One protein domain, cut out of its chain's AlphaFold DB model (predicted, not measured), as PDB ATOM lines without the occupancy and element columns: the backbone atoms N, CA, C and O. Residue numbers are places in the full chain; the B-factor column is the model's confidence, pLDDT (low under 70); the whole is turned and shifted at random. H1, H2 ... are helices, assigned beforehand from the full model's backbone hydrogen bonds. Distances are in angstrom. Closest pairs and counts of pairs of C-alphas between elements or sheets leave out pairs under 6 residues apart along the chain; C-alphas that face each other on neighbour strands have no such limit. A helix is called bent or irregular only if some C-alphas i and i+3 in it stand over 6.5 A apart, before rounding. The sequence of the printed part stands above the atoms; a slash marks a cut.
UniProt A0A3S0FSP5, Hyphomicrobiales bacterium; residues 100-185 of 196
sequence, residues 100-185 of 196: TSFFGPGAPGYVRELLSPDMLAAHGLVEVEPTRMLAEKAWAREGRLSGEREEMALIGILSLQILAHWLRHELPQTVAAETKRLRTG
ATOM      1  N   THR A 100      81.267  -2.384  19.774       92.44
ATOM      2  CA  THR A 100      81.822  -2.193  21.127       92.44
ATOM      3  C   THR A 100      81.266  -3.173  22.168       92.44
ATOM      4  O   THR A 100      81.882  -3.347  23.214       92.44
ATOM      5  N   SER A 101      80.147  -3.850  21.885       91.56
ATOM      6  CA  SER A 101      79.602  -4.915  22.741       91.56
ATOM      7  C   SER A 101      80.310  -6.265  22.562       91.56
ATOM      8  O   SER A 101      80.221  -7.123  23.434       91.56
ATOM      9  N   PHE A 102      80.995  -6.473  21.433       94.19
ATOM     10  CA  PHE A 102      81.565  -7.773  21.045       94.19
ATOM     11  C   PHE A 102      83.092  -7.762  20.931       94.19
ATOM     12  O   PHE A 102      83.699  -8.818  20.774       94.19
ATOM     13  N   PHE A 103      83.718  -6.588  21.010       94.25
ATOM     14  CA  PHE A 103      85.155  -6.395  20.849       94.25
ATOM     15  C   PHE A 103      85.707  -5.562  22.014       94.25
ATOM     16  O   PHE A 103      85.037  -4.663  22.513       94.25
ATOM     17  N   GLY A 104      86.943  -5.846  22.433       90.81
ATOM     18  CA  GLY A 104      87.599  -5.200  23.577       90.81
ATOM     19  C   GLY A 104      87.795  -6.139  24.779       90.81
ATOM     20  O   GLY A 104      87.622  -7.350  24.641       90.81
ATOM     21  N   PRO A 105      88.164  -5.607  25.961       89.38
ATOM     22  CA  PRO A 105      88.551  -6.415  27.126       89.38
ATOM     23  C   PRO A 105      87.462  -7.360  27.656       89.38
ATOM     24  O   PRO A 105      87.780  -8.392  28.236       89.38
ATOM     25  N   GLY A 106      86.188  -7.012  27.458       89.25
ATOM     26  CA  GLY A 106      85.029  -7.805  27.886       89.25
ATOM     27  C   GLY A 106      84.382  -8.624  26.769       89.25
ATOM     28  O   GLY A 106      83.229  -9.024  26.913       89.25
ATOM     29  N   ALA A 107      85.068  -8.814  25.639       93.06
ATOM     30  CA  ALA A 107      84.501  -9.524  24.501       93.06
ATOM     31  C   ALA A 107      84.121 -10.972  24.868       93.06
ATOM     32  O   ALA A 107      84.936 -11.681  25.468       93.06
ATOM     33  N   PRO A 108      82.923 -11.451  24.482       94.12
ATOM     34  CA  PRO A 108      82.554 -12.846  24.690       94.12
ATOM     35  C   PRO A 108      83.531 -13.792  23.978       94.12
ATOM     36  O   PRO A 108      83.885 -13.570  22.819       94.12
ATOM     37  N   GLY A 109      83.933 -14.878  24.648       92.12
ATOM     38  CA  GLY A 109      84.960 -15.799  24.136       92.12
ATOM     39  C   GLY A 109      84.644 -16.382  22.753       92.12
ATOM     40  O   GLY A 109      85.539 -16.488  21.913       92.12
ATOM     41  N   TYR A 110      83.363 -16.651  22.477       94.44
ATOM     42  CA  TYR A 110      82.909 -17.205  21.198       94.44
ATOM     43  C   TYR A 110      83.176 -16.279  20.002       94.44
ATOM     44  O   TYR A 110      83.259 -16.751  18.873       94.44
ATOM     45  N   VAL A 111      83.307 -14.960  20.203       96.62
ATOM     46  CA  VAL A 111      83.443 -14.010  19.083       96.62
ATOM     47  C   VAL A 111      84.742 -14.258  18.324       96.62
ATOM     48  O   VAL A 111      84.754 -14.251  17.095       96.62
ATOM     49  N   ARG A 112      85.840 -14.511  19.045       94.81
ATOM     50  CA  ARG A 112      87.143 -14.789  18.430       94.81
ATOM     51  C   ARG A 112      87.143 -16.125  17.691       94.81
ATOM     52  O   ARG A 112      87.727 -16.215  16.618       94.81
ATOM     53  N   GLU A 113      86.481 -17.131  18.252       95.38
ATOM     54  CA  GLU A 113      86.352 -18.453  17.642       95.38
ATOM     55  C   GLU A 113      85.535 -18.395  16.347       95.38
ATOM     56  O   GLU A 113      86.023 -18.798  15.293       95.38
ATOM     57  N   LEU A 114      84.334 -17.816  16.393       96.81
ATOM     58  CA  LEU A 114      83.425 -17.735  15.245       96.81
ATOM     59  C   LEU A 114      83.951 -16.865  14.096       96.81
ATOM     60  O   LEU A 114      83.529 -17.037  12.956       96.81
ATOM     61  N   LEU A 115      84.860 -15.932  14.381       97.06
ATOM     62  CA  LEU A 115      85.524 -15.103  13.372       97.06
ATOM     63  C   LEU A 115      86.915 -15.628  12.979       97.06
ATOM     64  O   LEU A 115      87.630 -14.956  12.236       97.06
ATOM     65  N   SER A 116      87.314 -16.809  13.463       96.31
ATOM     66  CA  SER A 116      88.570 -17.442  13.058       96.31
ATOM     67  C   SER A 116      88.507 -17.917  11.600       96.31
ATOM     68  O   SER A 116      87.439 -18.325  11.140       96.31
ATOM     69  N   PRO A 117      89.631 -17.917  10.860       96.88
ATOM     70  CA  PRO A 117      89.649 -18.380   9.472       96.88
ATOM     71  C   PRO A 117      89.070 -19.786   9.289       96.88
ATOM     72  O   PRO A 117      88.320 -20.014   8.341       96.88
ATOM     73  N   ASP A 118      89.349 -20.687  10.233       96.75
ATOM     74  CA  ASP A 118      88.864 -22.067  10.212       96.75
ATOM     75  C   ASP A 118      87.339 -22.132  10.336       96.75
ATOM     76  O   ASP A 118      86.689 -22.809   9.541       96.75
ATOM     77  N   MET A 119      86.743 -21.384  11.274       96.19
ATOM     78  CA  MET A 119      85.285 -21.349  11.441       96.19
ATOM     79  C   MET A 119      84.585 -20.643  10.282       96.19
ATOM     80  O   MET A 119      83.560 -21.125   9.796       96.19
ATOM     81  N   LEU A 120      85.164 -19.547   9.785       97.56
ATOM     82  CA  LEU A 120      84.656 -18.850   8.605       97.56
ATOM     83  C   LEU A 120      84.629 -19.787   7.388       97.56
ATOM     84  O   LEU A 120      83.607 -19.864   6.702       97.56
ATOM     85  N   ALA A 121      85.713 -20.537   7.160       97.00
ATOM     86  CA  ALA A 121      85.817 -21.519   6.085       97.00
ATOM     87  C   ALA A 121      84.864 -22.707   6.290       97.00
ATOM     88  O   ALA A 121      84.168 -23.104   5.356       97.00
ATOM     89  N   ALA A 122      84.779 -23.239   7.512       95.81
ATOM     90  CA  ALA A 122      83.896 -24.351   7.845       95.81
ATOM     91  C   ALA A 122      82.421 -23.992   7.617       95.81
ATOM     92  O   ALA A 122      81.656 -24.800   7.083       95.81
ATOM     93  N   HIS A 123      82.000 -22.785   7.999       95.94
ATOM     94  CA  HIS A 123      80.641 -22.311   7.755       95.94
ATOM     95  C   HIS A 123      80.393 -21.964   6.283       95.94
ATOM     96  O   HIS A 123      79.303 -22.257   5.790       95.94
ATOM     97  N   GLY A 124      81.384 -21.411   5.577       95.94
ATOM     98  CA  GLY A 124      81.318 -21.167   4.132       95.94
ATOM     99  C   GLY A 124      80.281 -20.118   3.719       95.94
ATOM    100  O   GLY A 124      79.750 -20.176   2.615       95.94
ATOM    101  N   LEU A 125      79.942 -19.187   4.621       95.94
ATOM    102  CA  LEU A 125      78.913 -18.160   4.398       95.94
ATOM    103  C   LEU A 125      79.475 -16.819   3.913       95.94
ATOM    104  O   LEU A 125      78.713 -15.960   3.477       95.94
ATOM    105  N   VAL A 126      80.784 -16.609   4.058       96.69
ATOM    106  CA  VAL A 126      81.456 -15.330   3.806       96.69
ATOM    107  C   VAL A 126      82.867 -15.565   3.282       96.69
ATOM    108  O   VAL A 126      83.471 -16.603   3.545       96.69
ATOM    109  N   GLU A 127      83.415 -14.566   2.593       97.31
ATOM    110  CA  GLU A 127      84.818 -14.564   2.181       97.31
ATOM    111  C   GLU A 127      85.735 -14.460   3.407       97.31
ATOM    112  O   GLU A 127      85.621 -13.519   4.203       97.31
ATOM    113  N   VAL A 128      86.652 -15.418   3.552       97.75
ATOM    114  CA  VAL A 128      87.476 -15.578   4.763       97.75
ATOM    115  C   VAL A 128      88.421 -14.392   4.962       97.75
ATOM    116  O   VAL A 128      88.374 -13.739   6.003       97.75
ATOM    117  N   GLU A 129      89.246 -14.062   3.964       97.81
ATOM    118  CA  GLU A 129      90.287 -13.036   4.118       97.81
ATOM    119  C   GLU A 129      89.740 -11.617   4.355       97.81
ATOM    120  O   GLU A 129      90.168 -10.976   5.321       97.81
ATOM    121  N   PRO A 130      88.760 -11.107   3.580       97.06
ATOM    122  CA  PRO A 130      88.170  -9.794   3.851       97.06
ATOM    123  C   PRO A 130      87.530  -9.709   5.241       97.06
ATOM    124  O   PRO A 130      87.668  -8.697   5.931       97.06
ATOM    125  N   THR A 131      86.865 -10.785   5.675       97.44
ATOM    126  CA  THR A 131      86.244 -10.867   7.002       97.44
ATOM    127  C   THR A 131      87.292 -10.838   8.106       97.44
ATOM    128  O   THR A 131      87.167 -10.059   9.051       97.44
ATOM    129  N   ARG A 132      88.359 -11.635   7.965       97.00
ATOM    130  CA  ARG A 132      89.484 -11.679   8.904       97.00
ATOM    131  C   ARG A 132      90.117 -10.300   9.063       97.00
ATOM    132  O   ARG A 132      90.318  -9.845  10.185       97.00
ATOM    133  N   MET A 133      90.376  -9.597   7.959       96.81
ATOM    134  CA  MET A 133      90.933  -8.241   7.993       96.81
ATOM    135  C   MET A 133      90.023  -7.250   8.733       96.81
ATOM    136  O   MET A 133      90.508  -6.433   9.521       96.81
ATOM    137  N   LEU A 134      88.708  -7.319   8.503       96.69
ATOM    138  CA  LEU A 134      87.741  -6.462   9.187       96.69
ATOM    139  C   LEU A 134      87.654  -6.779  10.689       96.69
ATOM    140  O   LEU A 134      87.615  -5.856  11.505       96.69
ATOM    141  N   ALA A 135      87.669  -8.060  11.060       96.31
ATOM    142  CA  ALA A 135      87.669  -8.501  12.452       96.31
ATOM    143  C   ALA A 135      88.944  -8.060  13.188       96.31
ATOM    144  O   ALA A 135      88.853  -7.508  14.282       96.31
ATOM    145  N   GLU A 136      90.124  -8.209  12.578       96.00
ATOM    146  CA  GLU A 136      91.395  -7.727  13.144       96.00
ATOM    147  C   GLU A 136      91.400  -6.207  13.334       96.00
ATOM    148  O   GLU A 136      91.807  -5.705  14.384       96.00
ATOM    149  N   LYS A 137      90.862  -5.455  12.365       96.25
ATOM    150  CA  LYS A 137      90.669  -4.007  12.514       96.25
ATOM    151  C   LYS A 137      89.777  -3.679  13.718       96.25
ATOM    152  O   LYS A 137      90.061  -2.716  14.433       96.25
ATOM    153  N   ALA A 138      88.713  -4.448  13.944       95.94
ATOM    154  CA  ALA A 138      87.827  -4.263  15.090       95.94
ATOM    155  C   ALA A 138      88.515  -4.618  16.417       95.94
ATOM    156  O   ALA A 138      88.386  -3.854  17.371       95.94
ATOM    157  N   TRP A 139      89.301  -5.700  16.475       95.75
ATOM    158  CA  TRP A 139      90.097  -6.056  17.654       95.75
ATOM    159  C   TRP A 139      91.108  -4.970  18.014       95.75
ATOM    160  O   TRP A 139      91.137  -4.516  19.157       95.75
ATOM    161  N   ALA A 140      91.870  -4.489  17.029       95.56
ATOM    162  CA  ALA A 140      92.877  -3.445  17.220       95.56
ATOM    163  C   ALA A 140      92.289  -2.103  17.691       95.56
ATOM    164  O   ALA A 140      93.007  -1.268  18.236       95.56
ATOM    165  N   ARG A 141      90.990  -1.873  17.464       95.56
ATOM    166  CA  ARG A 141      90.287  -0.633  17.822       95.56
ATOM    167  C   ARG A 141      89.248  -0.804  18.924       95.56
ATOM    168  O   ARG A 141      88.438   0.101  19.118       95.56
ATOM    169  N   GLU A 142      89.233  -1.941  19.618       94.44
ATOM    170  CA  GLU A 142      88.242  -2.243  20.664       94.44
ATOM    171  C   GLU A 142      86.792  -2.025  20.180       94.44
ATOM    172  O   GLU A 142      85.962  -1.409  20.846       94.44
ATOM    173  N   GLY A 143      86.503  -2.438  18.946       91.69
ATOM    174  CA  GLY A 143      85.195  -2.274  18.317       91.69
ATOM    175  C   GLY A 143      84.887  -0.866  17.801       91.69
ATOM    176  O   GLY A 143      83.851  -0.691  17.171       91.69
ATOM    177  N   ARG A 144      85.752   0.140  17.985       92.31
ATOM    178  CA  ARG A 144      85.535   1.506  17.466       92.31
ATOM    179  C   ARG A 144      85.937   1.606  15.990       92.31
ATOM    180  O   ARG A 144      87.032   2.062  15.644       92.31
ATOM    181  N   LEU A 145      85.068   1.122  15.106       91.50
ATOM    182  CA  LEU A 145      85.289   1.146  13.659       91.50
ATOM    183  C   LEU A 145      85.026   2.533  13.054       91.50
ATOM    184  O   LEU A 145      84.576   3.460  13.720       91.50
ATOM    185  N   SER A 146      85.394   2.707  11.780       87.62
ATOM    186  CA  SER A 146      85.381   4.025  11.130       87.62
ATOM    187  C   SER A 146      83.983   4.493  10.714       87.62
ATOM    188  O   SER A 146      83.811   5.672  10.409       87.62
ATOM    189  N   GLY A 147      82.988   3.605  10.687       88.25
ATOM    190  CA  GLY A 147      81.610   3.989  10.416       88.25
ATOM    191  C   GLY A 147      80.632   2.819  10.358       88.25
ATOM    192  O   GLY A 147      81.021   1.654  10.291       88.25
ATOM    193  N   GLU A 148      79.347   3.173  10.297       87.56
ATOM    194  CA  GLU A 148      78.197   2.261  10.383       87.56
ATOM    195  C   GLU A 148      78.273   1.070   9.420       87.56
ATOM    196  O   GLU A 148      77.890  -0.039   9.767       87.56
ATOM    197  N   ARG A 149      78.788   1.272   8.201       91.25
ATOM    198  CA  ARG A 149      78.891   0.196   7.203       91.25
ATOM    199  C   ARG A 149      79.792  -0.940   7.685       91.25
ATOM    200  O   ARG A 149      79.449  -2.101   7.496       91.25
ATOM    201  N   GLU A 150      80.938  -0.601   8.268       93.69
ATOM    202  CA  GLU A 150      81.892  -1.590   8.773       93.69
ATOM    203  C   GLU A 150      81.323  -2.307   9.998       93.69
ATOM    204  O   GLU A 150      81.404  -3.530  10.084       93.69
ATOM    205  N   GLU A 151      80.694  -1.554  10.905       93.19
ATOM    206  CA  GLU A 151      80.049  -2.112  12.095       93.19
ATOM    207  C   GLU A 151      78.929  -3.084  11.720       93.19
ATOM    208  O   GLU A 151      78.926  -4.227  12.168       93.19
ATOM    209  N   MET A 152      78.013  -2.667  10.845       93.06
ATOM    210  CA  MET A 152      76.897  -3.499  10.391       93.06
ATOM    211  C   MET A 152      77.361  -4.727   9.614       93.06
ATOM    212  O   MET A 152      76.798  -5.801   9.806       93.06
ATOM    213  N   ALA A 153      78.391  -4.601   8.772       94.69
ATOM    214  CA  ALA A 153      78.956  -5.750   8.074       94.69
ATOM    215  C   ALA A 153      79.495  -6.779   9.074       94.69
ATOM    216  O   ALA A 153      79.131  -7.949   9.003       94.69
ATOM    217  N   LEU A 154      80.299  -6.345  10.046       95.88
ATOM    218  CA  LEU A 154      80.906  -7.250  11.015       95.88
ATOM    219  C   LEU A 154      79.873  -7.897  11.946       95.88
ATOM    220  O   LEU A 154      79.941  -9.099  12.189       95.88
ATOM    221  N   ILE A 155      78.885  -7.132  12.420       95.31
ATOM    222  CA  ILE A 155      77.780  -7.664  13.228       95.31
ATOM    223  C   ILE A 155      76.908  -8.623  12.414       95.31
ATOM    224  O   ILE A 155      76.509  -9.666  12.930       95.31
ATOM    225  N   GLY A 156      76.642  -8.318  11.143       96.00
ATOM    226  CA  GLY A 156      75.917  -9.212  10.242       96.00
ATOM    227  C   GLY A 156      76.651 -10.538  10.043       96.00
ATOM    228  O   GLY A 156      76.051 -11.599  10.196       96.00
ATOM    229  N   ILE A 157      77.961 -10.483   9.791       97.12
ATOM    230  CA  ILE A 157      78.813 -11.671   9.672       97.12
ATOM    231  C   ILE A 157      78.792 -12.478  10.972       97.12
ATOM    232  O   ILE A 157      78.503 -13.669  10.936       97.12
ATOM    233  N   LEU A 158      79.043 -11.845  12.120       97.00
ATOM    234  CA  LEU A 158      79.026 -12.524  13.416       97.00
ATOM    235  C   LEU A 158      77.664 -13.177  13.694       97.00
ATOM    236  O   LEU A 158      77.613 -14.323  14.127       97.00
ATOM    237  N   SER A 159      76.563 -12.492  13.377       96.38
ATOM    238  CA  SER A 159      75.206 -13.035  13.528       96.38
ATOM    239  C   SER A 159      74.984 -14.272  12.655       96.38
ATOM    240  O   SER A 159      74.410 -15.255  13.118       96.38
ATOM    241  N   LEU A 160      75.477 -14.258  11.410       96.88
ATOM    242  CA  LEU A 160      75.439 -15.422  10.523       96.88
ATOM    243  C   LEU A 160      76.284 -16.577  11.065       96.88
ATOM    244  O   LEU A 160      75.841 -17.721  11.010       96.88
ATOM    245  N   GLN A 161      77.467 -16.292  11.612       97.31
ATOM    246  CA  GLN A 161      78.333 -17.308  12.212       97.31
ATOM    247  C   GLN A 161      77.692 -17.939  13.455       97.31
ATOM    248  O   GLN A 161      77.708 -19.160  13.582       97.31
ATOM    249  N   ILE A 162      77.070 -17.135  14.326       96.25
ATOM    250  CA  ILE A 162      76.317 -17.621  15.495       96.25
ATOM    251  C   ILE A 162      75.157 -18.510  15.040       96.25
ATOM    252  O   ILE A 162      74.996 -19.622  15.538       96.25
ATOM    253  N   LEU A 163      74.367 -18.050  14.065       96.50
ATOM    254  CA  LEU A 163      73.234 -18.814  13.551       96.50
ATOM    255  C   LEU A 163      73.684 -20.137  12.915       96.50
ATOM    256  O   LEU A 163      73.073 -21.174  13.162       96.50
ATOM    257  N   ALA A 164      74.754 -20.116  12.119       96.25
ATOM    258  CA  ALA A 164      75.312 -21.310  11.496       96.25
ATOM    259  C   ALA A 164      75.824 -22.309  12.536       96.25
ATOM    260  O   ALA A 164      75.524 -23.499  12.431       96.25
ATOM    261  N   HIS A 165      76.540 -21.818  13.551       95.12
ATOM    262  CA  HIS A 165      77.027 -22.639  14.651       95.12
ATOM    263  C   HIS A 165      75.862 -23.310  15.385       95.12
ATOM    264  O   HIS A 165      75.830 -24.534  15.520       95.12
ATOM    265  N   TRP A 166      74.851 -22.521  15.764       94.88
ATOM    266  CA  TRP A 166      73.659 -23.014  16.443       94.88
ATOM    267  C   TRP A 166      72.925 -24.075  15.614       94.88
ATOM    268  O   TRP A 166      72.638 -25.160  16.114       94.88
ATOM    269  N   LEU A 167      72.682 -23.816  14.325       94.88
ATOM    270  CA  LEU A 167      71.992 -24.758  13.437       94.88
ATOM    271  C   LEU A 167      72.741 -26.085  13.263       94.88
ATOM    272  O   LEU A 167      72.104 -27.131  13.147       94.88
ATOM    273  N   ARG A 168      74.076 -26.052  13.218       92.50
ATOM    274  CA  ARG A 168      74.899 -27.244  12.961       92.50
ATOM    275  C   ARG A 168      75.180 -28.060  14.215       92.50
ATOM    276  O   ARG A 168      75.246 -29.284  14.123       92.50
ATOM    277  N   HIS A 169      75.346 -27.405  15.360       90.06
ATOM    278  CA  HIS A 169      75.862 -28.054  16.566       90.06
ATOM    279  C   HIS A 169      74.839 -28.132  17.701       90.06
ATOM    280  O   HIS A 169      74.751 -29.166  18.362       90.06
ATOM    281  N   GLU A 170      74.023 -27.097  17.900       90.50
ATOM    282  CA  GLU A 170      73.122 -27.008  19.056       90.50
ATOM    283  C   GLU A 170      71.689 -27.441  18.736       90.50
ATOM    284  O   GLU A 170      71.051 -28.140  19.530       90.50
ATOM    285  N   LEU A 171      71.168 -27.067  17.563       93.12
ATOM    286  CA  LEU A 171      69.790 -27.354  17.178       93.12
ATOM    287  C   LEU A 171      69.493 -28.864  17.145       93.12
ATOM    288  O   LEU A 171      68.481 -29.256  17.728       93.12
ATOM    289  N   PRO A 172      70.333 -29.742  16.556       93.69
ATOM    290  CA  PRO A 172      70.052 -31.179  16.548       93.69
ATOM    291  C   PRO A 172      69.943 -31.763  17.962       93.69
ATOM    292  O   PRO A 172      69.059 -32.578  18.236       93.69
ATOM    293  N   GLN A 173      70.805 -31.309  18.875       92.56
ATOM    294  CA  GLN A 173      70.810 -31.749  20.270       92.56
ATOM    295  C   GLN A 173      69.569 -31.243  21.011       92.56
ATOM    296  O   GLN A 173      68.897 -32.018  21.691       92.56
ATOM    297  N   THR A 174      69.227 -29.969  20.816       90.88
ATOM    298  CA  THR A 174      68.040 -29.334  21.402       90.88
ATOM    299  C   THR A 174      66.763 -30.032  20.937       90.88
ATOM    300  O   THR A 174      65.920 -30.399  21.752       90.88
ATOM    301  N   VAL A 175      66.639 -30.301  19.633       92.62
ATOM    302  CA  VAL A 175      65.492 -31.019  19.062       92.62
ATOM    303  C   VAL A 175      65.400 -32.434  19.626       92.62
ATOM    304  O   VAL A 175      64.308 -32.865  19.996       92.62
ATOM    305  N   ALA A 176      66.516 -33.161  19.732       92.38
ATOM    306  CA  ALA A 176      66.522 -34.503  20.308       92.38
ATOM    307  C   ALA A 176      66.095 -34.495  21.789       92.38
ATOM    308  O   ALA A 176      65.280 -35.327  22.199       92.38
ATOM    309  N   ALA A 177      66.599 -33.538  22.573       91.06
ATOM    310  CA  ALA A 177      66.267 -33.377  23.984       91.06
ATOM    311  C   ALA A 177      64.782 -33.035  24.195       91.06
ATOM    312  O   ALA A 177      64.100 -33.729  24.954       91.06
ATOM    313  N   GLU A 178      64.252 -32.043  23.476       89.88
ATOM    314  CA  GLU A 178      62.841 -31.654  23.587       89.88
ATOM    315  C   GLU A 178      61.905 -32.735  23.037       89.88
ATOM    316  O   GLU A 178      60.880 -33.031  23.646       89.88
ATOM    317  N   THR A 179      62.275 -33.420  21.950       90.38
ATOM    318  CA  THR A 179      61.490 -34.557  21.437       90.38
ATOM    319  C   THR A 179      61.405 -35.676  22.471       90.38
ATOM    320  O   THR A 179      60.333 -36.243  22.683       90.38
ATOM    321  N   LYS A 180      62.517 -35.995  23.147       91.25
ATOM    322  CA  LYS A 180      62.522 -36.974  24.239       91.25
ATOM    323  C   LYS A 180      61.623 -36.506  25.382       91.25
ATOM    324  O   LYS A 180      60.759 -37.269  25.801       91.25
ATOM    325  N   ARG A 181      61.769 -35.253  25.826       88.12
ATOM    326  CA  ARG A 181      60.953 -34.653  26.891       88.12
ATOM    327  C   ARG A 181      59.459 -34.713  26.578       88.12
ATOM    328  O   ARG A 181      58.693 -35.106  27.446       88.12
ATOM    329  N   LEU A 182      59.047 -34.379  25.356       86.69
ATOM    330  CA  LEU A 182      57.645 -34.434  24.931       86.69
ATOM    331  C   LEU A 182      57.103 -35.867  24.856       86.69
ATOM    332  O   LEU A 182      55.928 -36.088  25.126       86.69
ATOM    333  N   ARG A 183      57.944 -36.846  24.500       86.75
ATOM    334  CA  ARG A 183      57.546 -38.261  24.422       86.75
ATOM    335  C   ARG A 183      57.470 -38.949  25.784       86.75
ATOM    336  O   ARG A 183      56.669 -39.862  25.942       86.75
ATOM    337  N   THR A 184      58.322 -38.567  26.737       88.44
ATOM    338  CA  THR A 184      58.413 -39.219  28.057       88.44
ATOM    339  C   THR A 184      57.781 -38.414  29.189       88.44
ATOM    340  O   THR A 184      57.565 -38.953  30.270       88.44
ATOM    341  N   GLY A 185      57.545 -37.120  28.987       78.00
ATOM    342  CA  GLY A 185      56.949 -36.234  29.979       78.00
ATOM    343  C   GLY A 185      55.437 -36.415  30.061       78.00
ATOM    344  O   GLY A 185      54.770 -36.607  29.047       78.00
TER     345      GLY A 185
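What this domain is: This is residues 100 to 185 of the 196 residues of a protein of Hyphomicrobiales bacterium (UniProt A0A3S0FSP5). One long, bent helix, H4, makes the long axis, and three shorter helices, H1, H2 and H3, pack crosswise on one side of its first arm, H4a, to form a body. From this body the end of the second arm, H4b, sticks out with residues 175 to 185, of which 175 to 184 belong to H4. The printed part has 86 residues with four named helices, in the order H1, H2, H3, H4, and no named strand; the class is all helix. The whole is loose, with a radius of gyration of the C-alphas of 15.9 A, and spans 53 by 26 by 19 A, the free end of H4 adding to a body of 38 by 25 by 19 A.

Where its parts are: H4, residues 148 to 184, is the longest helix, with 37 residues. By its hydrogen bonds it was assigned as one helix, but it is bent: C-alphas 168 and 171 are 6.6 A apart. Its arm H4a, residues 148 to 168, begins with C-alpha 148 at (78.197, 2.261, 10.383) and measures 29.8 A from first to last C-alpha. Its arm H4b, residues 171 to 184, measures 19.7 A and ends with C-alpha 184 at (58.413, -39.219, 28.057); residues 169 and 170 belong to neither arm. H3, residues 128 to 140, measures 18.2 A. H2, residues 117 to 123, measures 10.0 A. H1, residues 109 to 114, measures 9.2 A and begins with C-alpha 109 at (84.960, -15.799, 24.136). H1 is neither bent nor irregular, but only just: C-alphas 109 and 112 are 6.2 A apart.

How they stand to each other: H4 is the hub, touching three other helices through its arm H4a. H4a touches H3 with residues 150 to 157 alone, and H3 touches H4a with residues 131 to 135 alone; the closest C-alphas, of Ala 135 and Leu 154, are 7.0 A apart. These two stand at a steep tilt of 64 degrees and run opposite ways. H4a touches H1 with residues 158 to 162 alone, the closest C-alphas being those of Leu 114 and Gln 161, 5.9 A apart, and the two are about perpendicular, at 88 degrees. H4a touches H2 with residues 161 to 165 alone, the closest C-alphas being those of His 123 and Ala 164, 6.6 A apart, at a steep tilt of 59 degrees, the same way. H2 and H3 touch, with the C-alphas of Leu 120 and Val 128 closest at 5.8 A, at a steep tilt of 54 degrees, opposite ways; H3 does so with residues 128 to 132 alone. The helix packing is mostly crossed, with 0 of these 4 pairs at a shallow tilt. H1 and H2 are close but not clearly touching: the closest C-alphas, of Leu 114 and Leu 120, are 6.8 A apart, and their lines are only just about perpendicular, at 71 degrees. H1 and H3 are apart. H4b is at a steep tilt of 45 degrees to H4a and near it, and is apart from H1, H2 and H3. In H2, H3, H4a and H4b every O i to N i+4 pair is within hydrogen-bond range; in H1 it is 1 of 2, beside 2 of 3 O i to N i+3 pairs.

The domain as a whole: The two C-alphas farthest apart are those of Ser 146 and Thr 184, at 53.7 A. Without residues 175 to 185, which stand free, the body has 75 residues and a radius of gyration of 12.3 A. The printed part has no cut. The links H1 to H2 and H2 to H3 are tight, the link H3 to H4 is short with 7 residues, and no link is long. The mean pLDDT of the printed part is 93.8, and no printed residue is under 70.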